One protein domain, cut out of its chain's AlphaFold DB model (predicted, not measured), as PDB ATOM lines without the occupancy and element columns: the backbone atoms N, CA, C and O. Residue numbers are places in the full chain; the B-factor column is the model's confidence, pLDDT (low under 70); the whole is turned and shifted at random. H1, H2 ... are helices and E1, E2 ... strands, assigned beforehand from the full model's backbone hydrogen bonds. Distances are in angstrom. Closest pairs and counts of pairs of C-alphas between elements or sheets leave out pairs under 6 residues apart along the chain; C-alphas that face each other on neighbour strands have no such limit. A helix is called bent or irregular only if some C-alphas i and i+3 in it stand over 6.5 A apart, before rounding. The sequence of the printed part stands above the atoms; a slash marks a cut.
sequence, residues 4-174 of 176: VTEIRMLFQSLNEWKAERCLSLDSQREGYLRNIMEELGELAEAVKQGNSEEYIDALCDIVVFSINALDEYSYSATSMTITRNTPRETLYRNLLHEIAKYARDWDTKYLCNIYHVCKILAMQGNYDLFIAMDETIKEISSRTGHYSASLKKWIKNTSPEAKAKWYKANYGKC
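What this domain is: This is residues 4 to 174 of the 176 residues of an uncharacterized protein of Campylobacter concisus (UniProt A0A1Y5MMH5). Two helical hairpins, H2 with H3 and H4 with H5, make a bundle of four helices side by side, and H1 and H6, parallel to each other, cross one side of it. A small strand hairpin, E1 and E2, sits by the kinked early part of H2, and short H7 lies farthest from the middle. The 171 printed residues hold seven named helices and two strands, in the order H1 H2 H3 H4 H5 H6 E1 E2 H7; the class is mostly helix, and the sheet E1 - E2 is antiparallel. The whole is compact and rounded, with a radius of gyration of the C-alphas of 15.4 A and spans of 45 by 33 by 28 A.

How they stand to each other: H1, residues 4 to 20, touches H6, residues 129 to 142, at a shallow tilt of 6 degrees, the same way; the closest C-alphas, Glu 6 and Phe 130, are 6.6 A apart. H2, residues 25 to 49, is irregular, C-alphas 30 and 33 being 7.6 A apart, and has a kink of 52 degrees near residue 32. It forms a hairpin with H3, residues 52 to 68, opposite ways at 15 degrees, a shallow tilt; the closest C-alphas, Ala 46 and Tyr 55, are 5.1 A apart. H3 is the hub, touching H1, H2, H6 and H5, residues 108 to 124. H3 and H6 are about perpendicular at 76 degrees, closest at C-alphas Cys 60 and Met 133, 5.7 A. H4, residues 88 to 105, forms a hairpin with H5, closest at C-alphas Tyr 102 and Tyr 110, 5.3 A. H2 and H4 only just touch, with 3 pairs of C-alphas within 8 A, the closest being Leu 33 and Ala 103, 6.9 A. E1, residues 145 to 148, and E2, residues 153 to 156, form an antiparallel hairpin, with N 146 and O 155 at 3.0 A, within hydrogen-bond range. H7, residues 160 to 163, touches no helix. Every O i to N i+4 pair is within hydrogen-bond range in H1, H3, H5 and H6, against 19 of 21 in H2 and 13 of 14 in H4; H7 is too short for one.

Where its parts are: H1 begins at C-alpha 4, (-19.408, 64.558, 20.708), and is 25.0 A long. H2 measures 34.3 A, H3 24.4 A, H4 25.6 A, H5 24.3 A and H6 19.8 A. H7 ends at C-alpha 163, (-19.762, 98.927, 22.743).

The domain as a whole: The C-alphas farthest apart, Thr 81 and Glu 161, are 47.4 A apart. The printed part has no cut; residues 69 to 87 make its long link. No printed residue has pLDDT under 70.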
ATOM      1  N   VAL A   4     -18.540  64.848  19.556       80.31
ATOM      2  CA  VAL A   4     -19.408  64.558  20.708       80.31
ATOM      3  C   VAL A   4     -19.066  65.441  21.900       80.31
ATOM      4  O   VAL A   4     -19.957  65.999  22.542       80.31
ATOM      5  N   THR A   5     -17.770  65.526  22.200       87.38
ATOM      6  CA  THR A   5     -17.233  66.300  23.319       87.38
ATOM      7  C   THR A   5     -17.411  67.789  23.061       87.38
ATOM      8  O   THR A   5     -17.844  68.506  23.956       87.38
ATOM      9  N   GLU A   6     -17.160  68.232  21.829       94.56
ATOM     10  CA  GLU A   6     -17.276  69.636  21.432       94.56
ATOM     11  C   GLU A   6     -18.707  70.161  21.604       94.56
ATOM     12  O   GLU A   6     -18.912  71.118  22.346       94.56
ATOM     13  N   ILE A   7     -19.717  69.507  21.009       94.88
ATOM     14  CA  ILE A   7     -21.115  69.972  21.111       94.88
ATOM     15  C   ILE A   7     -21.584  69.980  22.570       94.88
ATOM     16  O   ILE A   7     -22.271  70.909  22.985       94.88
ATOM     17  N   ARG A   8     -21.181  68.984  23.373       95.56
ATOM     18  CA  ARG A   8     -21.517  68.944  24.804       95.56
ATOM     19  C   ARG A   8     -20.961  70.152  25.558       95.56
ATOM     20  O   ARG A   8     -21.687  70.744  26.350       95.56
ATOM     21  N   MET A   9     -19.696  70.503  25.320       96.62
ATOM     22  CA  MET A   9     -19.061  71.663  25.952       96.62
ATOM     23  C   MET A   9     -19.750  72.964  25.528       96.62
ATOM     24  O   MET A   9     -20.097  73.773  26.381       96.62
ATOM     25  N   LEU A  10     -20.032  73.120  24.231       97.75
ATOM     26  CA  LEU A  10     -20.739  74.291  23.709       97.75
ATOM     27  C   LEU A  10     -22.153  74.418  24.287       97.75
ATOM     28  O   LEU A  10     -22.559  75.510  24.673       97.75
ATOM     29  N   PHE A  11     -22.891  73.309  24.391       97.44
ATOM     30  CA  PHE A  11     -24.218  73.274  25.008       97.44
ATOM     31  C   PHE A  11     -24.182  73.727  26.469       97.44
ATOM     32  O   PHE A  11     -25.031  74.515  26.882       97.44
ATOM     33  N   GLN A  12     -23.185  73.287  27.240       97.00
ATOM     34  CA  GLN A  12     -23.021  73.727  28.623       97.00
ATOM     35  C   GLN A  12     -22.757  75.239  28.707       97.00
ATOM     36  O   GLN A  12     -23.509  75.945  29.376       97.00
ATOM     37  N   SER A  13     -21.759  75.745  27.977       97.62
ATOM     38  CA  SER A  13     -21.403  77.170  28.000       97.62
ATOM     39  C   SER A  13     -22.541  78.076  27.519       97.62
ATOM     40  O   SER A  13     -22.777  79.143  28.081       97.62
ATOM     41  N   LEU A  14     -23.295  77.655  26.500       97.69
ATOM     42  CA  LEU A  14     -24.427  78.429  25.991       97.69
ATOM     43  C   LEU A  14     -25.651  78.377  26.918       97.69
ATOM     44  O   LEU A  14     -26.391  79.357  27.003       97.69
ATOM     45  N   ASN A  15     -25.852  77.290  27.667       95.75
ATOM     46  CA  ASN A  15     -26.874  77.257  28.714       95.75
ATOM     47  C   ASN A  15     -26.540  78.186  29.881       95.75
ATOM     48  O   ASN A  15     -27.435  78.883  30.357       95.75
ATOM     49  N   GLU A  16     -25.274  78.247  30.299       95.56
ATOM     50  CA  GLU A  16     -24.807  79.223  31.291       95.56
ATOM     51  C   GLU A  16     -25.068  80.655  30.791       95.56
ATOM     52  O   GLU A  16     -25.728  81.444  31.470       95.56
ATOM     53  N   TRP A  17     -24.692  80.950  29.541       95.25
ATOM     54  CA  TRP A  17     -24.950  82.246  28.906       95.25
ATOM     55  C   TRP A  17     -26.445  82.618  28.843       95.25
ATOM     56  O   TRP A  17     -26.804  83.770  29.117       95.25
ATOM     57  N   LYS A  18     -27.329  81.661  28.503       93.38
ATOM     58  CA  LYS A  18     -28.793  81.852  28.494       93.38
ATOM     59  C   LYS A  18     -29.336  82.123  29.895       93.38
ATOM     60  O   LYS A  18     -30.169  83.020  30.052       93.38
ATOM     61  N   ALA A  19     -28.875  81.366  30.891       91.62
ATOM     62  CA  ALA A  19     -29.326  81.472  32.275       91.62
ATOM     63  C   ALA A  19     -29.007  82.852  32.867       91.62
ATOM     64  O   ALA A  19     -29.897  83.492  33.424       91.62
ATOM     65  N   GLU A  20     -27.791  83.364  32.653       91.31
ATOM     66  CA  GLU A  20     -27.387  84.717  33.072       91.31
ATOM     67  C   GLU A  20     -28.277  85.829  32.496       91.31
ATOM     68  O   GLU A  20     -28.409  86.902  33.082       91.31
ATOM     69  N   ARG A  21     -28.875  85.588  31.325       89.38
ATOM     70  CA  ARG A  21     -29.687  86.561  30.577       89.38
ATOM     71  C   ARG A  21     -31.186  86.296  30.686       89.38
ATOM     72  O   ARG A  21     -31.961  86.962  30.000       89.38
ATOM     73  N   CYS A  22     -31.588  85.343  31.531       87.62
ATOM     74  CA  CYS A  22     -32.975  84.918  31.725       87.62
ATOM     75  C   CYS A  22     -33.690  84.580  30.402       87.62
ATOM     76  O   CYS A  22     -34.872  84.881  30.226       87.62
ATOM     77  N   LEU A  23     -32.966  83.984  29.449       90.38
ATOM     78  CA  LEU A  23     -33.510  83.576  28.156       90.38
ATOM     79  C   LEU A  23     -34.129  82.179  28.271       90.38
ATOM     80  O   LEU A  23     -33.427  81.205  28.536       90.38
ATOM     81  N   SER A  24     -35.442  82.072  28.053       93.06
ATOM     82  CA  SER A  24     -36.148  80.786  28.095       93.06
ATOM     83  C   SER A  24     -35.972  79.996  26.799       93.06
ATOM     84  O   SER A  24     -35.805  80.582  25.728       93.06
ATOM     85  N   LEU A  25     -36.082  78.669  26.874       95.25
ATOM     86  CA  LEU A  25     -36.083  77.793  25.700       95.25
ATOM     87  C   LEU A  25     -37.151  78.202  24.672       95.25
ATOM     88  O   LEU A  25     -36.846  78.324  23.487       95.25
ATOM     89  N   ASP A  26     -38.372  78.489  25.132       94.38
ATOM     90  CA  ASP A  26     -39.472  78.926  24.265       94.38
ATOM     91  C   ASP A  26     -39.110  80.202  23.501       94.38
ATOM     92  O   ASP A  26     -39.295  80.275  22.288       94.38
ATOM     93  N   SER A  27     -38.488  81.174  24.180       92.12
ATOM     94  CA  SER A  27     -38.049  82.421  23.546       92.12
ATOM     95  C   SER A  27     -37.012  82.195  22.438       92.12
ATOM     96  O   SER A  27     -36.995  82.941  21.457       92.12
ATOM     97  N   GLN A  28     -36.160  81.171  22.584       94.62
ATOM     98  CA  GLN A  28     -35.150  80.807  21.589       94.62
ATOM     99  C   GLN A  28     -35.778  80.086  20.396       94.62
ATOM    100  O   GLN A  28     -35.452  80.409  19.256       94.62
ATOM    101  N   ARG A  29     -36.712  79.160  20.642       96.25
ATOM    102  CA  ARG A  29     -37.438  78.434  19.589       96.25
ATOM    103  C   ARG A  29     -38.336  79.356  18.767       96.25
ATOM    104  O   ARG A  29     -38.310  79.278  17.542       96.25
ATOM    105  N   GLU A  30     -39.058  80.276  19.409       94.06
ATOM    106  CA  GLU A  30     -39.889  81.279  18.722       94.06
ATOM    107  C   GLU A  30     -39.063  82.181  17.787       94.06
ATOM    108  O   GLU A  30     -39.506  82.514  16.688       94.06
ATOM    109  N   GLY A  31     -37.854  82.571  18.207       93.50
ATOM    110  CA  GLY A  31     -36.951  83.414  17.418       93.50
ATOM    111  C   GLY A  31     -36.071  82.659  16.415       93.50
ATOM    112  O   GLY A  31     -35.441  83.299  15.572       93.50
ATOM    113  N   TYR A  32     -36.011  81.324  16.489       96.50
ATOM    114  CA  TYR A  32     -35.006  80.505  15.801       96.50
ATOM    115  C   TYR A  32     -34.966  80.746  14.293       96.50
ATOM    116  O   TYR A  32     -33.929  81.141  13.770       96.50
ATOM    117  N   LEU A  33     -36.094  80.566  13.596       95.75
ATOM    118  CA  LEU A  33     -36.140  80.692  12.134       95.75
ATOM    119  C   LEU A  33     -35.747  82.093  11.665       95.75
ATOM    120  O   LEU A  33     -35.010  82.229  10.697       95.75
ATOM    121  N   ARG A  34     -36.210  83.137  12.359       94.69
ATOM    122  CA  ARG A  34     -35.857  84.519  12.027       94.69
ATOM    123  C   ARG A  34     -34.348  84.736  12.165       94.69
ATOM    124  O   ARG A  34     -33.742  85.249  11.232       94.69
ATOM    125  N   ASN A  35     -33.768  84.357  13.306       95.94
ATOM    126  CA  ASN A  35     -32.341  84.553  13.561       95.94
ATOM    127  C   ASN A  35     -31.494  83.724  12.589       95.94
ATOM    128  O   ASN A  35     -30.622  84.269  11.938       95.94
ATOM    129  N   ILE A  36     -31.815  82.448  12.377       97.81
ATOM    130  CA  ILE A  36     -31.083  81.600  11.426       97.81
ATOM    131  C   ILE A  36     -31.137  82.138   9.996       97.81
ATOM    132  O   ILE A  36     -30.141  82.059   9.287       97.81
ATOM    133  N   MET A  37     -32.271  82.681   9.548       97.81
ATOM    134  CA  MET A  37     -32.359  83.276   8.210       97.81
ATOM    135  C   MET A  37     -31.537  84.570   8.097       97.81
ATOM    136  O   MET A  37     -31.028  84.855   7.016       97.81
ATOM    137  N   GLU A  38     -31.386  85.322   9.194       97.56
ATOM    138  CA  GLU A  38     -30.449  86.452   9.301       97.56
ATOM    139  C   GLU A  38     -29.007  85.943   9.115       97.56
ATOM    140  O   GLU A  38     -28.343  86.358   8.166       97.56
ATOM    141  N   GLU A  39     -28.590  84.933   9.888       98.50
ATOM    142  CA  GLU A  39     -27.226  84.375   9.828       98.50
ATOM    143  C   GLU A  39     -26.899  83.679   8.497       98.50
ATOM    144  O   GLU A  39     -25.783  83.757   7.988       98.50
ATOM    145  N   LEU A  40     -27.872  83.008   7.873       98.62
ATOM    146  CA  LEU A  40     -27.707  82.445   6.529       98.62
ATOM    147  C   LEU A  40     -27.511  83.544   5.473       98.62
ATOM    148  O   LEU A  40     -26.809  83.322   4.484       98.62
ATOM    149  N   GLY A  41     -28.124  84.714   5.670       98.62
ATOM    150  CA  GLY A  41     -27.912  85.897   4.839       98.62
ATOM    151  C   GLY A  41     -26.508  86.475   5.010       98.62
ATOM    152  O   GLY A  41     -25.845  86.747   4.008       98.62
ATOM    153  N   GLU A  42     -26.033  86.592   6.251       98.75
ATOM    154  CA  GLU A  42     -24.660  87.019   6.561       98.75
ATOM    155  C   GLU A  42     -23.629  86.047   5.973       98.75
ATOM    156  O   GLU A  42     -22.698  86.471   5.287       98.75
ATOM    157  N   LEU A  43     -23.861  84.735   6.104       98.69
ATOM    158  CA  LEU A  43     -23.028  83.706   5.481       98.69
ATOM    159  C   LEU A  43     -22.972  83.868   3.955       98.69
ATOM    160  O   LEU A  43     -21.897  83.791   3.358       98.69
ATOM    161  N   ALA A  44     -24.121  84.078   3.307       98.50
ATOM    162  CA  ALA A  44     -24.189  84.249   1.859       98.50
ATOM    163  C   ALA A  44     -23.444  85.509   1.390       98.50
ATOM    164  O   ALA A  44     -22.733  85.461   0.380       98.50
ATOM    165  N   GLU A  45     -23.571  86.620   2.118       98.69
ATOM    166  CA  GLU A  45     -22.867  87.858   1.787       98.69
ATOM    167  C   GLU A  45     -21.354  87.719   2.006       98.69
ATOM    168  O   GLU A  45     -20.583  88.075   1.113       98.69
ATOM    169  N   ALA A  46     -20.920  87.097   3.105       98.44
ATOM    170  CA  ALA A  46     -19.507  86.829   3.372       98.44
ATOM    171  C   ALA A  46     -18.865  85.959   2.278       98.44
ATOM    172  O   ALA A  46     -17.770  86.260   1.796       98.44
ATOM    173  N   VAL A  47     -19.568  84.915   1.811       97.88
ATOM    174  CA  VAL A  47     -19.124  84.080   0.680       97.88
ATOM    175  C   VAL A  47     -18.978  84.908  -0.594       97.88
ATOM    176  O   VAL A  47     -17.968  84.789  -1.288       97.88
ATOM    177  N   LYS A  48     -19.965  85.752  -0.905       97.88
ATOM    178  CA  LYS A  48     -19.953  86.614  -2.095       97.88
ATOM    179  C   LYS A  48     -18.807  87.627  -2.067       97.88
ATOM    180  O   LYS A  48     -18.223  87.900  -3.113       97.88
ATOM    181  N   GLN A  49     -18.490  88.174  -0.897       97.94
ATOM    182  CA  GLN A  49     -17.414  89.153  -0.722       97.94
ATOM    183  C   GLN A  49     -16.029  88.513  -0.545       97.94
ATOM    184  O   GLN A  49     -15.019  89.201  -0.673       97.94
ATOM    185  N   GLY A  50     -15.960  87.210  -0.257       97.25
ATOM    186  CA  GLY A  50     -14.713  86.539   0.110       97.25
ATOM    187  C   GLY A  50     -14.192  86.949   1.493       97.25
ATOM    188  O   GLY A  50     -12.987  86.873   1.731       97.25
ATOM    189  N   ASN A  51     -15.075  87.393   2.393       97.94
ATOM    190  CA  ASN A  51     -14.712  87.814   3.743       97.94
ATOM    191  C   ASN A  51     -14.633  86.595   4.673       97.94
ATOM    192  O   ASN A  51     -15.651  86.024   5.060       97.94
ATOM    193  N   SER A  52     -13.415  86.174   5.017       97.56
ATOM    194  CA  SER A  52     -13.196  84.958   5.801       97.56
ATOM    195  C   SER A  52     -13.615  85.091   7.267       97.56
ATOM    196  O   SER A  52     -14.064  84.103   7.842       97.56
ATOM    197  N   GLU A  53     -13.500  86.284   7.863       97.56
ATOM    198  CA  GLU A  53     -13.897  86.515   9.258       97.56
ATOM    199  C   GLU A  53     -15.419  86.534   9.410       97.56
ATOM    200  O   GLU A  53     -15.944  85.835  10.269       97.56
ATOM    201  N   GLU A  54     -16.138  87.243   8.535       98.50
ATOM    202  CA  GLU A  54     -17.612  87.212   8.529       98.50
ATOM    203  C   GLU A  54     -18.149  85.819   8.175       98.50
ATOM    204  O   GLU A  54     -19.172  85.387   8.695       98.50
ATOM    205  N   TYR A  55     -17.429  85.073   7.331       98.69
ATOM    206  CA  TYR A  55     -17.792  83.702   6.989       98.69
ATOM    207  C   TYR A  55     -17.777  82.778   8.212       98.69
ATOM    208  O   TYR A  55     -18.718  82.008   8.404       98.69
ATOM    209  N   ILE A  56     -16.721  82.826   9.035       98.75
ATOM    210  CA  ILE A  56     -16.656  82.001  10.249       98.75
ATOM    211  C   ILE A  56     -17.599  82.519  11.343       98.75
ATOM    212  O   ILE A  56     -18.214  81.693  12.013       98.75
ATOM    213  N   ASP A  57     -17.785  83.840  11.467       98.75
ATOM    214  CA  ASP A  57     -18.744  84.461  12.398       98.75
ATOM    215  C   ASP A  57     -20.165  83.937  12.149       98.75
ATOM    216  O   ASP A  57     -20.780  83.356  13.043       98.75
ATOM    217  N   ALA A  58     -20.630  83.990  10.896       98.81
ATOM    218  CA  ALA A  58     -21.959  83.515  10.524       98.81
ATOM    219  C   ALA A  58     -22.139  82.001  10.758       98.81
ATOM    220  O   ALA A  58     -23.198  81.545  11.195       98.81
ATOM    221  N   LEU A  59     -21.103  81.184  10.511       98.88
ATOM    222  CA  LEU A  59     -21.151  79.750  10.834       98.88
ATOM    223  C   LEU A  59     -21.273  79.506  12.343       98.88
ATOM    224  O   LEU A  59     -22.014  78.607  12.754       98.88
ATOM    225  N   CYS A  60     -20.554  80.280  13.156       98.88
ATOM    226  CA  CYS A  60     -20.642  80.210  14.607       98.88
ATOM    227  C   CYS A  60     -22.023  80.645  15.103       98.88
ATOM    228  O   CYS A  60     -22.628  79.929  15.902       98.88
ATOM    229  N   ASP A  61     -22.575  81.744  14.588       98.75
ATOM    230  CA  ASP A  61     -23.891  82.235  14.998       98.75
ATOM    231  C   ASP A  61     -25.016  81.246  14.630       98.75
ATOM    232  O   ASP A  61     -25.886  80.961  15.462       98.75
ATOM    233  N   ILE A  62     -24.940  80.571  13.473       98.88
ATOM    234  CA  ILE A  62     -25.839  79.446  13.135       98.88
ATOM    235  C   ILE A  62     -25.788  78.347  14.207       98.88
ATOM    236  O   ILE A  62     -26.830  77.809  14.611       98.88
ATOM    237  N   VAL A  63     -24.591  77.997  14.687       98.75
ATOM    238  CA  VAL A  63     -24.411  76.993  15.745       98.75
ATOM    239  C   VAL A  63     -24.944  77.509  17.085       98.75
ATOM    240  O   VAL A  63     -25.653  76.760  17.759       98.75
ATOM    241  N   VAL A  64     -24.686  78.769  17.453       98.50
ATOM    242  CA  VAL A  64     -25.210  79.404  18.679       98.50
ATOM    243  C   VAL A  64     -26.732  79.318  18.720       98.50
ATOM    244  O   VAL A  64     -27.292  78.806  19.692       98.50
ATOM    245  N   PHE A  65     -27.420  79.764  17.665       98.12
ATOM    246  CA  PHE A  65     -28.883  79.724  17.623       98.12
ATOM    247  C   PHE A  65     -29.427  78.296  17.615       98.12
ATOM    248  O   PHE A  65     -30.449  78.029  18.250       98.12
ATOM    249  N   SER A  66     -28.738  77.364  16.954       98.38
ATOM    250  CA  SER A  66     -29.155  75.958  16.921       98.38
ATOM    251  C   SER A  66     -29.014  75.288  18.287       98.38
ATOM    252  O   SER A  66     -29.950  74.632  18.741       98.38
ATOM    253  N   ILE A  67     -27.904  75.504  18.993       97.88
ATOM    254  CA  ILE A  67     -27.705  74.973  20.347       97.88
ATOM    255  C   ILE A  67     -28.673  75.625  21.341       97.88
ATOM    256  O   ILE A  67     -29.265  74.932  22.164       97.88
ATOM    257  N   ASN A  68     -28.886  76.941  21.259       97.31
ATOM    258  CA  ASN A  68     -29.759  77.649  22.196       97.31
ATOM    259  C   ASN A  68     -31.224  77.195  22.138       97.31
ATOM    260  O   ASN A  68     -31.909  77.280  23.160       97.31
ATOM    261  N   ALA A  69     -31.675  76.689  20.988       97.19
ATOM    262  CA  ALA A  69     -33.010  76.123  20.791       97.19
ATOM    263  C   ALA A  69     -33.147  74.643  21.220       97.19
ATOM    264  O   ALA A  69     -34.249  74.084  21.153       97.19
ATOM    265  N   LEU A  70     -32.052  74.013  21.667       96.69
ATOM    266  CA  LEU A  70     -32.057  72.660  22.219       96.69
ATOM    267  C   LEU A  70     -32.419  72.689  23.709       96.69
ATOM    268  O   LEU A  70     -31.924  73.534  24.457       96.69
ATOM    269  N   ASP A  71     -33.257  71.743  24.127       95.00
ATOM    270  CA  ASP A  71     -33.651  71.564  25.529       95.00
ATOM    271  C   ASP A  71     -32.593  70.774  26.309       95.00
ATOM    272  O   ASP A  71     -31.974  71.275  27.242       95.00
ATOM    273  N   GLU A  72     -32.308  69.559  25.840       93.44
ATOM    274  CA  GLU A  72     -31.321  68.652  26.413       93.44
ATOM    275  C   GLU A  72     -30.420  68.093  25.311       93.44
ATOM    276  O   GLU A  72     -30.882  67.715  24.233       93.44
ATOM    277  N   TYR A  73     -29.118  68.009  25.588       92.38
ATOM    278  CA  TYR A  73     -28.168  67.404  24.665       92.38
ATOM    279  C   TYR A  73     -27.987  65.906  24.920       92.38
ATOM    280  O   TYR A  73     -27.398  65.483  25.917       92.38
ATOM    281  N   SER A  74     -28.377  65.108  23.930       90.44
ATOM    282  CA  SER A  74     -28.067  63.684  23.829       90.44
ATOM    283  C   SER A  74     -27.277  63.414  22.549       90.44
ATOM    284  O   SER A  74     -27.639  63.854  21.462       90.44
ATOM    285  N   TYR A  75     -26.154  62.702  22.653       85.44
ATOM    286  CA  TYR A  75     -25.340  62.444  21.467       85.44
ATOM    287  C   TYR A  75     -26.103  61.592  20.447       85.44
ATOM    288  O   TYR A  75     -26.621  60.528  20.782       85.44
ATOM    289  N   SER A  76     -26.079  62.032  19.190       85.81
ATOM    290  CA  SER A  76     -26.564  61.279  18.042       85.81
ATOM    291  C   SER A  76     -25.476  61.240  16.975       85.81
ATOM    292  O   SER A  76     -24.927  62.275  16.589       85.81
ATOM    293  N   ALA A  77     -25.125  60.038  16.516       82.88
ATOM    294  CA  ALA A  77     -24.150  59.894  15.446       82.88
ATOM    295  C   ALA A  77     -24.693  60.529  14.162       82.88
ATOM    296  O   ALA A  77     -25.841  60.294  13.776       82.88
ATOM    297  N   THR A  78     -23.855  61.312  13.482       79.00
ATOM    298  CA  THR A  78     -24.246  61.876  12.190       79.00
ATOM    299  C   THR A  78     -24.460  60.757  11.175       79.00
ATOM    300  O   THR A  78     -23.653  59.835  11.055       79.00
ATOM    301  N   SER A  79     -25.557  60.840  10.426       78.25
ATOM    302  CA  SER A  79     -25.825  59.939   9.302       78.25
ATOM    303  C   SER A  79     -25.250  60.465   7.982       78.25
ATOM    304  O   SER A  79     -25.574  59.938   6.920       78.25
ATOM    305  N   MET A  80     -24.469  61.549   8.017       87.06
ATOM    306  CA  MET A  80     -23.979  62.228   6.823       87.06
ATOM    307  C   MET A  80     -22.617  61.693   6.397       87.06
ATOM    308  O   MET A  80     -21.669  61.660   7.175       87.06
ATOM    309  N   THR A  81     -22.492  61.340   5.122       89.88
ATOM    310  CA  THR A  81     -21.205  60.989   4.514       89.88
ATOM    311  C   THR A  81     -20.610  62.232   3.856       89.88
ATOM    312  O   THR A  81     -20.732  62.423   2.647       89.88
ATOM    313  N   ILE A  82     -20.006  63.106   4.664       94.25
ATOM    314  CA  ILE A  82     -19.326  64.322   4.195       94.25
ATOM    315  C   ILE A  82     -17.864  64.345   4.647       94.25
ATOM    316  O   ILE A  82     -17.495  63.842   5.703       94.25
ATOM    317  N   THR A  83     -17.012  64.930   3.815       94.88
ATOM    318  CA  THR A  83     -15.578  65.131   4.069       94.88
ATOM    319  C   THR A  83     -15.155  66.551   3.693       94.88
ATOM    320  O   THR A  83     -15.905  67.264   3.023       94.88
ATOM    321  N   ARG A  84     -13.912  66.934   4.015       94.12
ATOM    322  CA  ARG A  84     -13.297  68.206   3.583       94.12
ATOM    323  C   ARG A  84     -13.308  68.444   2.067       94.12
ATOM    324  O   ARG A  84     -13.191  69.587   1.648       94.12
ATOM    325  N   ASN A  85     -13.449  67.393   1.256       96.94
ATOM    326  CA  ASN A  85     -13.469  67.483  -0.209       96.94
ATOM    327  C   ASN A  85     -14.892  67.563  -0.785       96.94
ATOM    328  O   ASN A  85     -15.061  67.629  -1.998       96.94
ATOM    329  N   THR A  86     -15.925  67.521   0.062       98.06
ATOM    330  CA  THR A  86     -17.319  67.660  -0.384       98.06
ATOM    331  C   THR A  86     -17.520  69.044  -1.003       98.06
ATOM    332  O   THR A  86     -17.135  70.024  -0.366       98.06
ATOM    333  N   PRO A  87     -18.138  69.171  -2.190       98.12
ATOM    334  CA  PRO A  87     -18.403  70.478  -2.790       98.12
ATOM    335  C   PRO A  87     -19.198  71.398  -1.854       98.12
ATOM    336  O   PRO A  87     -20.155  70.946  -1.212       98.12
ATOM    337  N   ARG A  88     -18.829  72.686  -1.796       97.06
ATOM    338  CA  ARG A  88     -19.451  73.681  -0.901       97.06
ATOM    339  C   ARG A  88     -20.956  73.793  -1.124       97.06
ATOM    340  O   ARG A  88     -21.715  73.818  -0.164       97.06
ATOM    341  N   GLU A  89     -21.411  73.740  -2.369       97.12
ATOM    342  CA  GLU A  89     -22.830  73.797  -2.736       97.12
ATOM    343  C   GLU A  89     -23.619  72.622  -2.144       97.12
ATOM    344  O   GLU A  89     -24.769  72.769  -1.728       97.12
ATOM    345  N   THR A  90     -22.994  71.442  -2.064       98.19
ATOM    346  CA  THR A  90     -23.595  70.280  -1.399       98.19
ATOM    347  C   THR A  90     -23.662  70.480   0.109       98.19
ATOM    348  O   THR A  90     -24.673  70.128   0.714       98.19
ATOM    349  N   LEU A  91     -22.638  71.082   0.715       98.56
ATOM    350  CA  LEU A  91     -22.646  71.416   2.138       98.56
ATOM    351  C   LEU A  91     -23.722  72.461   2.466       98.56
ATOM    352  O   LEU A  91     -24.490  72.237   3.393       98.56
ATOM    353  N   TYR A  92     -23.872  73.525   1.673       98.44
ATOM    354  CA  TYR A  92     -24.933  74.521   1.877       98.44
ATOM    355  C   TYR A  92     -26.334  73.923   1.728       98.44
ATOM    356  O   TYR A  92     -27.195  74.157   2.572       98.44
ATOM    357  N   ARG A  93     -26.564  73.083   0.707       98.19
ATOM    358  CA  ARG A  93     -27.841  72.368   0.552       98.19
ATOM    359  C   ARG A  93     -28.148  71.500   1.773       98.19
ATOM    360  O   ARG A  93     -29.279  71.487   2.249       98.19
ATOM    361  N   ASN A  94     -27.144  70.782   2.270       98.00
ATOM    362  CA  ASN A  94     -27.288  69.957   3.461       98.00
ATOM    363  C   ASN A  94     -27.576  70.802   4.708       98.00
ATOM    364  O   ASN A  94     -28.461  70.447   5.476       98.00
ATOM    365  N   LEU A  95     -26.875  71.926   4.888       98.50
ATOM    366  CA  LEU A  95     -27.089  72.841   6.008       98.50
ATOM    367  C   LEU A  95     -28.537  73.342   6.042       98.50
ATOM    368  O   LEU A  95     -29.212  73.198   7.056       98.50
ATOM    369  N   LEU A  96     -29.036  73.848   4.909       98.56
ATOM    370  CA  LEU A  96     -30.414  74.333   4.774       98.56
ATOM    371  C   LEU A  96     -31.444  73.236   5.079       98.56
ATOM    372  O   LEU A  96     -32.430  73.478   5.774       98.56
ATOM    373  N   HIS A  97     -31.207  72.020   4.583       97.75
ATOM    374  CA  HIS A  97     -32.088  70.875   4.817       97.75
ATOM    375  C   HIS A  97     -32.153  70.472   6.291       97.75
ATOM    376  O   HIS A  97     -33.236  70.217   6.817       97.75
ATOM    377  N   GLU A  98     -31.009  70.423   6.970       98.00
ATOM    378  CA  GLU A  98     -30.945  70.019   8.375       98.00
ATOM    379  C   GLU A  98     -31.489  71.114   9.303       98.00
ATOM    380  O   GLU A  98     -32.223  70.793  10.234       98.00
ATOM    381  N   ILE A  99     -31.261  72.398   8.990       98.44
ATOM    382  CA  ILE A  99     -31.916  73.539   9.655       98.44
ATOM    383  C   ILE A  99     -33.441  73.430   9.556       98.44
ATOM    384  O   ILE A  99     -34.138  73.562  10.563       98.44
ATOM    385  N   ALA A 100     -33.974  73.153   8.361       98.00
ATOM    386  CA  ALA A 100     -35.417  73.057   8.151       98.00
ATOM    387  C   ALA A 100     -36.053  71.925   8.976       98.00
ATOM    388  O   ALA A 100     -37.140  72.090   9.527       98.00
ATOM    389  N   LYS A 101     -35.373  70.777   9.091       97.62
ATOM    390  CA  LYS A 101     -35.835  69.674   9.947       97.62
ATOM    391  C   LYS A 101     -35.700  69.996  11.430       97.62
ATOM    392  O   LYS A 101     -36.620  69.711  12.193       97.62
ATOM    393  N   TYR A 102     -34.589  70.609  11.834       97.81
ATOM    394  CA  TYR A 102     -34.360  70.971  13.226       97.81
ATOM    395  C   TYR A 102     -35.404  71.967  13.736       97.81
ATOM    396  O   TYR A 102     -35.965  71.749  14.802       97.81
ATOM    397  N   ALA A 103     -35.755  72.982  12.938       96.88
ATOM    398  CA  ALA A 103     -36.799  73.953  13.277       96.88
ATOM    399  C   ALA A 103     -38.190  73.329  13.498       96.88
ATOM    400  O   ALA A 103     -39.048  73.937  14.136       96.88
ATOM    401  N   ARG A 104     -38.435  72.143  12.930       95.81
ATOM    402  CA  ARG A 104     -39.699  71.415  13.076       95.81
ATOM    403  C   ARG A 104     -39.685  70.487  14.288       95.81
ATOM    404  O   ARG A 104     -40.670  70.431  15.015       95.81
ATOM    405  N   ASP A 105     -38.587  69.757  14.473       94.56
ATOM    406  CA  ASP A 105     -38.551  68.591  15.359       94.56
ATOM    407  C   ASP A 105     -37.741  68.829  16.652       94.56
ATOM    408  O   ASP A 105     -37.919  68.096  17.619       94.56
ATOM    409  N   TRP A 106     -36.843  69.825  16.682       95.88
ATOM    410  CA  TRP A 106     -35.891  70.107  17.776       95.88
ATOM    411  C   TRP A 106     -35.039  68.905  18.215       95.88
ATOM    412  O   TRP A 106     -34.554  68.847  19.343       95.88
ATOM    413  N   ASP A 107     -34.853  67.942  17.315       94.38
ATOM    414  CA  ASP A 107     -34.132  66.699  17.577       94.38
ATOM    415  C   ASP A 107     -32.613  66.918  17.495       94.38
ATOM    416  O   ASP A 107     -32.090  67.451  16.505       94.38
ATOM    417  N   THR A 108     -31.890  66.450  18.516       94.88
ATOM    418  CA  THR A 108     -30.429  66.543  18.607       94.88
ATOM    419  C   THR A 108     -29.710  65.944  17.399       94.88
ATOM    420  O   THR A 108     -28.626  66.402  17.046       94.88
ATOM    421  N   LYS A 109     -30.302  64.968  16.699       95.12
ATOM    422  CA  LYS A 109     -29.761  64.436  15.441       95.12
ATOM    423  C   LYS A 109     -29.522  65.536  14.407       95.12
ATOM    424  O   LYS A 109     -28.458  65.569  13.787       95.12
ATOM    425  N   TYR A 110     -30.498  66.421  14.207       96.50
ATOM    426  CA  TYR A 110     -30.378  67.489  13.215       96.50
ATOM    427  C   TYR A 110     -29.386  68.552  13.679       96.50
ATOM    428  O   TYR A 110     -28.588  69.018  12.873       96.50
ATOM    429  N   LEU A 111     -29.332  68.849  14.983       96.62
ATOM    430  CA  LEU A 111     -28.285  69.701  15.553       96.62
ATOM    431  C   LEU A 111     -26.880  69.129  15.307       96.62
ATOM    432  O   LEU A 111     -25.990  69.852  14.860       96.62
ATOM    433  N   CYS A 112     -26.669  67.835  15.565       95.62
ATOM    434  CA  CYS A 112     -25.388  67.173  15.312       95.62
ATOM    435  C   CYS A 112     -24.998  67.243  13.829       95.62
ATOM    436  O   CYS A 112     -23.826  67.460  13.517       95.62
ATOM    437  N   ASN A 113     -25.964  67.111  12.917       96.56
ATOM    438  CA  ASN A 113     -25.729  67.265  11.483       96.56
ATOM    439  C   ASN A 113     -25.411  68.721  11.097       96.56
ATOM    440  O   ASN A 113     -24.455  68.934  10.357       96.56
ATOM    441  N   ILE A 114     -26.135  69.714  11.632       97.88
ATOM    442  CA  ILE A 114     -25.847  71.150  11.439       97.88
ATOM    443  C   ILE A 114     -24.412  71.453  11.872       97.88
ATOM    444  O   ILE A 114     -23.625  71.967  11.079       97.88
ATOM    445  N   TYR A 115     -24.038  71.056  13.092       97.56
ATOM    446  CA  TYR A 115     -22.683  71.249  13.605       97.56
ATOM    447  C   TYR A 115     -21.637  70.567  12.717       97.56
ATOM    448  O   TYR A 115     -20.612  71.163  12.392       97.56
ATOM    449  N   HIS A 116     -21.895  69.330  12.282       96.69
ATOM    450  CA  HIS A 116     -20.972  68.604  11.418       96.69
ATOM    451  C   HIS A 116     -20.773  69.304  10.065       96.69
ATOM    452  O   HIS A 116     -19.635  69.447   9.619       96.69
ATOM    453  N   VAL A 117     -21.848  69.799   9.444       98.25
ATOM    454  CA  VAL A 117     -21.773  70.568   8.194       98.25
ATOM    455  C   VAL A 117     -21.010  71.877   8.399       98.25
ATOM    456  O   VAL A 117     -20.077  72.140   7.638       98.25
ATOM    457  N   CYS A 118     -21.328  72.653   9.443       98.50
ATOM    458  CA  CYS A 118     -20.592  73.875   9.782       98.50
ATOM    459  C   CYS A 118     -19.108  73.591  10.025       98.50
ATOM    460  O   CYS A 118     -18.257  74.359   9.585       98.50
ATOM    461  N   LYS A 119     -18.767  72.461  10.656       97.56
ATOM    462  CA  LYS A 119     -17.373  72.084  10.916       97.56
ATOM    463  C   LYS A 119     -16.608  71.834   9.621       97.56
ATOM    464  O   LYS A 119     -15.495  72.325   9.467       97.56
ATOM    465  N   ILE A 120     -17.205  71.117   8.667       98.00
ATOM    466  CA  ILE A 120     -16.585  70.903   7.352       98.00
ATOM    467  C   ILE A 120     -16.469  72.223   6.574       98.00
ATOM    468  O   ILE A 120     -15.427  72.475   5.968       98.00
ATOM    469  N   LEU A 121     -17.494  73.079   6.621       98.62
ATOM    470  CA  LEU A 121     -17.473  74.408   6.000       98.62
ATOM    471  C   LEU A 121     -16.378  75.312   6.592       98.62
ATOM    472  O   LEU A 121     -15.667  75.970   5.830       98.62
ATOM    473  N   ALA A 122     -16.200  75.313   7.914       98.50
ATOM    474  CA  ALA A 122     -15.140  76.046   8.603       98.50
ATOM    475  C   ALA A 122     -13.751  75.518   8.219       98.50
ATOM    476  O   ALA A 122     -12.882  76.298   7.832       98.50
ATOM    477  N   MET A 123     -13.564  74.192   8.196       97.88
ATOM    478  CA  MET A 123     -12.309  73.574   7.747       97.88
ATOM    479  C   MET A 123     -11.960  73.961   6.302       97.88
ATOM    480  O   MET A 123     -10.799  74.214   5.992       97.88
ATOM    481  N   GLN A 124     -12.951  74.039   5.406       97.88
ATOM    482  CA  GLN A 124     -12.754  74.523   4.034       97.88
ATOM    483  C   GLN A 124     -12.453  76.026   3.945       97.88
ATOM    484  O   GLN A 124     -11.985  76.480   2.901       97.88
ATOM    485  N   GLY A 125     -12.754  76.791   4.994       97.38
ATOM    486  CA  GLY A 125     -12.354  78.188   5.177       97.38
ATOM    487  C   GLY A 125     -11.035  78.356   5.940       97.38
ATOM    488  O   GLY A 125     -10.676  79.482   6.246       97.38
ATOM    489  N   ASN A 126     -10.318  77.263   6.229       97.69
ATOM    490  CA  ASN A 126      -9.107  77.228   7.053       97.69
ATOM    491  C   ASN A 126      -9.308  77.632   8.527       97.69
ATOM    492  O   ASN A 126      -8.412  78.225   9.123       97.69
ATOM    493  N   TYR A 127     -10.451  77.286   9.124       98.25
ATOM    494  CA  TYR A 127     -10.748  77.524  10.541       98.25
ATOM    495  C   TYR A 127     -11.062  76.232  11.305       98.25
ATOM    496  O   TYR A 127     -11.691  75.306  10.781       98.25
ATOM    497  N   ASP A 128     -10.683  76.201  12.581       98.00
ATOM    498  CA  ASP A 128     -11.200  75.272  13.580       98.00
ATOM    499  C   ASP A 128     -12.496  75.840  14.178       98.00
ATOM    500  O   ASP A 128     -12.482  76.826  14.921       98.00
ATOM    501  N   LEU A 129     -13.632  75.208  13.860       98.38
ATOM    502  CA  LEU A 129     -14.942  75.662  14.331       98.38
ATOM    503  C   LEU A 129     -15.049  75.670  15.859       98.38
ATOM    504  O   LEU A 129     -15.718  76.534  16.412       98.38
ATOM    505  N   PHE A 130     -14.440  74.712  16.562       98.00
ATOM    506  CA  PHE A 130     -14.591  74.639  18.013       98.00
ATOM    507  C   PHE A 130     -13.862  75.798  18.702       98.00
ATOM    508  O   PHE A 130     -14.418  76.414  19.609       98.00
ATOM    509  N   ILE A 131     -12.663  76.145  18.226       97.94
ATOM    510  CA  ILE A 131     -11.921  77.311  18.728       97.94
ATOM    511  C   ILE A 131     -12.652  78.611  18.354       97.94
ATOM    512  O   ILE A 131     -12.761  79.513  19.182       97.94
ATOM    513  N   ALA A 132     -13.206  78.703  17.141       98.62
ATOM    514  CA  ALA A 132     -14.001  79.859  16.726       98.62
ATOM    515  C   ALA A 132     -15.269  80.038  17.580       98.62
ATOM    516  O   ALA A 132     -15.614  81.158  17.956       98.62
ATOM    517  N   MET A 133     -15.930  78.941  17.958       98.50
ATOM    518  CA  MET A 133     -17.076  78.980  18.866       98.50
ATOM    519  C   MET A 133     -16.704  79.480  20.268       98.50
ATOM    520  O   MET A 133     -17.483  80.222  20.857       98.50
ATOM    521  N   ASP A 134     -15.527  79.133  20.799       97.88
ATOM    522  CA  ASP A 134     -15.043  79.670  22.084       97.88
ATOM    523  C   ASP A 134     -14.864  81.200  22.024       97.88
ATOM    524  O   ASP A 134     -15.324  81.931  22.902       97.88
ATOM    525  N   GLU A 135     -14.279  81.710  20.938       98.31
ATOM    526  CA  GLU A 135     -14.164  83.153  20.687       98.31
ATOM    527  C   GLU A 135     -15.530  83.838  20.516       98.31
ATOM    528  O   GLU A 135     -15.757  84.918  21.069       98.31
ATOM    529  N   THR A 136     -16.467  83.180  19.831       98.56
ATOM    530  CA  THR A 136     -17.849  83.663  19.655       98.56
ATOM    531  C   THR A 136     -18.568  83.758  20.997       98.56
ATOM    532  O   THR A 136     -19.201  84.771  21.296       98.56
ATOM    533  N   ILE A 137     -18.438  82.736  21.850       98.31
ATOM    534  CA  ILE A 137     -19.052  82.716  23.182       98.31
ATOM    535  C   ILE A 137     -18.499  83.856  24.045       98.31
ATOM    536  O   ILE A 137     -19.278  84.542  24.712       98.31
ATOM    537  N   LYS A 138     -17.188  84.136  23.994       97.75
ATOM    538  CA  LYS A 138     -16.593  85.310  24.665       97.75
ATOM    539  C   LYS A 138     -17.191  86.616  24.147       97.75
ATOM    540  O   LYS A 138     -17.568  87.479  24.942       97.75
ATOM    541  N   GLU A 139     -17.322  86.752  22.827       97.81
ATOM    542  CA  GLU A 139     -17.915  87.933  22.194       97.81
ATOM    543  C   GLU A 139     -19.357  88.137  22.670       97.81
ATOM    544  O   GLU A 139     -19.666  89.188  23.234       97.81
ATOM    545  N   ILE A 140     -20.237  87.139  22.548       96.19
ATOM    546  CA  ILE A 140     -21.639  87.286  22.969       96.19
ATOM    547  C   ILE A 140     -21.797  87.457  24.487       96.19
ATOM    548  O   ILE A 140     -22.746  88.107  24.931       96.19
ATOM    549  N   SER A 141     -20.871  86.919  25.285       96.31
ATOM    550  CA  SER A 141     -20.870  87.060  26.748       96.31
ATOM    551  C   SER A 141     -20.442  88.456  27.198       96.31
ATOM    552  O   SER A 141     -20.935  88.949  28.209       96.31
ATOM    553  N   SER A 142     -19.590  89.135  26.424       96.00
ATOM    554  CA  SER A 142     -19.185  90.521  26.701       96.00
ATOM    555  C   SER A 142     -20.306  91.543  26.470       96.00
ATOM    556  O   SER A 142     -20.271  92.660  26.994       96.00
ATOM    557  N   ARG A 143     -21.316  91.180  25.669       94.69
ATOM    558  CA  ARG A 143     -22.407  92.080  25.292       94.69
ATOM    559  C   ARG A 143     -23.451  92.152  26.411       94.69
ATOM    560  O   ARG A 143     -23.868  91.141  26.981       94.69
ATOM    561  N   THR A 144     -23.941  93.364  26.659       93.06
ATOM    562  CA  THR A 144     -25.130  93.633  27.487       93.06
ATOM    563  C   THR A 144     -26.342  93.893  26.594       93.06
ATOM    564  O   THR A 144     -26.186  94.205  25.412       93.06
ATOM    565  N   GLY A 145     -27.556  93.747  27.126       92.75
ATOM    566  CA  GLY A 145     -28.784  93.871  26.341       92.75
ATOM    567  C   GLY A 145     -30.013  93.361  27.085       92.75
ATOM    568  O   GLY A 145     -29.944  93.073  28.279       92.75
ATOM    569  N   HIS A 146     -31.133  93.252  26.379       91.06
ATOM    570  CA  HIS A 146     -32.401  92.774  26.932       91.06
ATOM    571  C   HIS A 146     -33.190  91.980  25.889       91.06
ATOM    572  O   HIS A 146     -33.013  92.167  24.687       91.06
ATOM    573  N   TYR A 147     -34.086  91.100  26.332       88.69
ATOM    574  CA  TYR A 147     -34.991  90.406  25.419       88.69
ATOM    575  C   TYR A 147     -36.146  91.318  24.984       88.69
ATOM    576  O   TYR A 147     -36.794  91.947  25.820       88.69
ATOM    577  N   SER A 148     -36.426  91.368  23.681       87.94
ATOM    578  CA  SER A 148     -37.588  92.054  23.114       87.94
ATOM    579  C   SER A 148     -38.660  91.041  22.727       87.94
ATOM    580  O   SER A 148     -38.493  90.271  21.780       87.94
ATOM    581  N   ALA A 149     -39.793  91.074  23.433       85.88
ATOM    582  CA  ALA A 149     -40.931  90.199  23.159       85.88
ATOM    583  C   ALA A 149     -41.615  90.494  21.811       85.88
ATOM    584  O   ALA A 149     -42.168  89.583  21.204       85.88
ATOM    585  N   SER A 150     -41.563  91.739  21.322       88.50
ATOM    586  CA  SER A 150     -42.140  92.112  20.021       88.50
ATOM    587  C   SER A 150     -41.288  91.629  18.851       88.50
ATOM    588  O   SER A 150     -41.822  91.193  17.837       88.50
ATOM    589  N   LEU A 151     -39.960  91.676  18.997       83.88
ATOM    590  CA  LEU A 151     -39.020  91.216  17.973       83.88
ATOM    591  C   LEU A 151     -38.670  89.732  18.107       83.88
ATOM    592  O   LEU A 151     -38.004  89.199  17.220       83.88
ATOM    593  N   LYS A 152     -39.089  89.099  19.213       83.94
ATOM    594  CA  LYS A 152     -38.749  87.723  19.596       83.94
ATOM    595  C   LYS A 152     -37.238  87.474  19.551       83.94
ATOM    596  O   LYS A 152     -36.765  86.437  19.097       83.94
ATOM    597  N   LYS A 153     -36.471  88.477  19.990       85.25
ATOM    598  CA  LYS A 153     -35.014  88.545  19.823       85.25
ATOM    599  C   LYS A 153     -34.368  89.233  21.017       85.25
ATOM    600  O   LYS A 153     -34.912  90.190  21.568       85.25
ATOM    601  N   TRP A 154     -33.179  88.772  21.391       88.25
ATOM    602  CA  TRP A 154     -32.325  89.493  22.326       88.25
ATOM    603  C   TRP A 154     -31.664  90.688  21.631       88.25
ATOM    604  O   TRP A 154     -30.991  90.545  20.610       88.25
ATOM    605  N   ILE A 155     -31.885  91.880  22.174       90.31
ATOM    606  CA  ILE A 155     -31.431  93.149  21.616       90.31
ATOM    607  C   ILE A 155     -30.186  93.608  22.364       90.31
ATOM    608  O   ILE A 155     -30.214  93.881  23.567       90.31
ATOM    609  N   LYS A 156     -29.093  93.712  21.606       92.75
ATOM    610  CA  LYS A 156     -27.793  94.230  22.042       92.75
ATOM    611  C   LYS A 156     -27.944  95.684  22.512       92.75
ATOM    612  O   LYS A 156     -28.564  96.493  21.826       92.75
ATOM    613  N   ASN A 157     -27.319  96.045  23.630       93.69
ATOM    614  CA  ASN A 157     -27.150  97.444  24.016       93.69
ATOM    615  C   ASN A 157     -26.036  98.076  23.174       93.69
ATOM    616  O   ASN A 157     -24.855  97.840  23.412       93.69
ATOM    617  N   THR A 158     -26.417  98.882  22.187       95.25
ATOM    618  CA  THR A 158     -25.493  99.488  21.224       95.25
ATOM    619  C   THR A 158     -24.994 100.877  21.627       95.25
ATOM    620  O   THR A 158     -24.447 101.568  20.762       95.25
ATOM    621  N   SER A 159     -25.181 101.309  22.884       94.62
ATOM    622  CA  SER A 159     -24.632 102.589  23.353       94.62
ATOM    623  C   SER A 159     -23.100 102.608  23.216       94.62
ATOM    624  O   SER A 159     -22.472 101.545  23.301       94.62
ATOM    625  N   PRO A 160     -22.468 103.776  22.998       95.44
ATOM    626  CA  PRO A 160     -21.010 103.870  22.905       95.44
ATOM    627  C   PRO A 160     -20.291 103.258  24.116       95.44
ATOM    628  O   PRO A 160     -19.309 102.538  23.955       95.44
ATOM    629  N   GLU A 161     -20.823 103.467  25.322       93.81
ATOM    630  CA  GLU A 161     -20.262 102.962  26.580       93.81
ATOM    631  C   GLU A 161     -20.355 101.437  26.681       93.81
ATOM    632  O   GLU A 161     -19.456 100.792  27.222       93.81
ATOM    633  N   ALA A 162     -21.442 100.851  26.170       93.19
ATOM    634  CA  ALA A 162     -21.602  99.406  26.107       93.19
ATOM    635  C   ALA A 162     -20.669  98.801  25.052       93.19
ATOM    636  O   ALA A 162     -19.943  97.859  25.361       93.19
ATOM    637  N   LYS A 163     -20.631  99.378  23.841       94.00
ATOM    638  CA  LYS A 163     -19.762  98.927  22.743       94.00
ATOM    639  C   LYS A 163     -18.279  98.995  23.091       94.00
ATOM    640  O   LYS A 163     -17.537  98.104  22.703       94.00
ATOM    641  N   ALA A 164     -17.855  99.994  23.866       94.50
ATOM    642  CA  ALA A 164     -16.474 100.108  24.337       94.50
ATOM    643  C   ALA A 164     -16.022  98.922  25.212       94.50
ATOM    644  O   ALA A 164     -14.825  98.712  25.387       94.50
ATOM    645  N   LYS A 165     -16.966  98.149  25.767       94.50
ATOM    646  CA  LYS A 165     -16.700  96.950  26.575       94.50
ATOM    647  C   LYS A 165     -16.877  95.647  25.797       94.50
ATOM    648  O   LYS A 165     -16.646  94.582  26.362       94.50
ATOM    649  N   TRP A 166     -17.329  95.711  24.545       96.06
ATOM    650  CA  TRP A 166     -17.537  94.512  23.746       96.06
ATOM    651  C   TRP A 166     -16.193  93.902  23.369       96.06
ATOM    652  O   TRP A 166     -15.304  94.568  22.840       96.06
ATOM    653  N   TYR A 167     -16.074  92.610  23.628       97.12
ATOM    654  CA  TYR A 167     -15.035  91.781  23.058       97.12
ATOM    655  C   TYR A 167     -15.395  91.475  21.605       97.12
ATOM    656  O   TYR A 167     -16.542  91.119  21.333       97.12
ATOM    657  N   LYS A 168     -14.426  91.598  20.691       96.75
ATOM    658  CA  LYS A 168     -14.544  91.071  19.327       96.75
ATOM    659  C   LYS A 168     -13.777  89.753  19.249       96.75
ATOM    660  O   LYS A 168     -12.605  89.710  19.627       96.75
ATOM    661  N   ALA A 169     -14.444  88.707  18.779       97.50
ATOM    662  CA  ALA A 169     -13.896  87.384  18.549       97.50
ATOM    663  C   ALA A 169     -12.621  87.475  17.703       97.50
ATOM    664  O   ALA A 169     -12.592  88.133  16.662       97.50
ATOM    665  N   ASN A 170     -11.553  86.824  18.159       97.44
ATOM    666  CA  ASN A 170     -10.274  86.826  17.464       97.44
ATOM    667  C   ASN A 170     -10.145  85.580  16.583       97.44
ATOM    668  O   ASN A 170      -9.416  84.641  16.911       97.44
ATOM    669  N   TYR A 171     -10.837  85.593  15.444       97.62
ATOM    670  CA  TYR A 171     -10.830  84.466  14.511       97.62
ATOM    671  C   TYR A 171      -9.466  84.201  13.871       97.62
ATOM    672  O   TYR A 171      -9.188  83.070  13.479       97.62
ATOM    673  N   GLY A 172      -8.564  85.188  13.844       95.88
ATOM    674  CA  GLY A 172      -7.180  84.992  13.405       95.88
ATOM    675  C   GLY A 172      -6.407  83.955  14.232       95.88
ATOM    676  O   GLY A 172      -5.453  83.368  13.734       95.88
ATOM    677  N   LYS A 173      -6.824  83.678  15.478       94.75
ATOM    678  CA  LYS A 173      -6.249  82.609  16.321       94.75
ATOM    679  C   LYS A 173      -6.899  81.241  16.113       94.75
ATOM    680  O   LYS A 173      -6.433  80.257  16.680       94.75
ATOM    681  N   CYS A 174      -7.982  81.184  15.347       96.31
ATOM    682  CA  CYS A 174      -8.776  79.980  15.132       96.31
ATOM    683  C   CYS A 174      -8.397  79.257  13.833       96.31
ATOM    684  O   CYS A 174      -9.050  78.278  13.482       96.31
TER     685      CYS A 174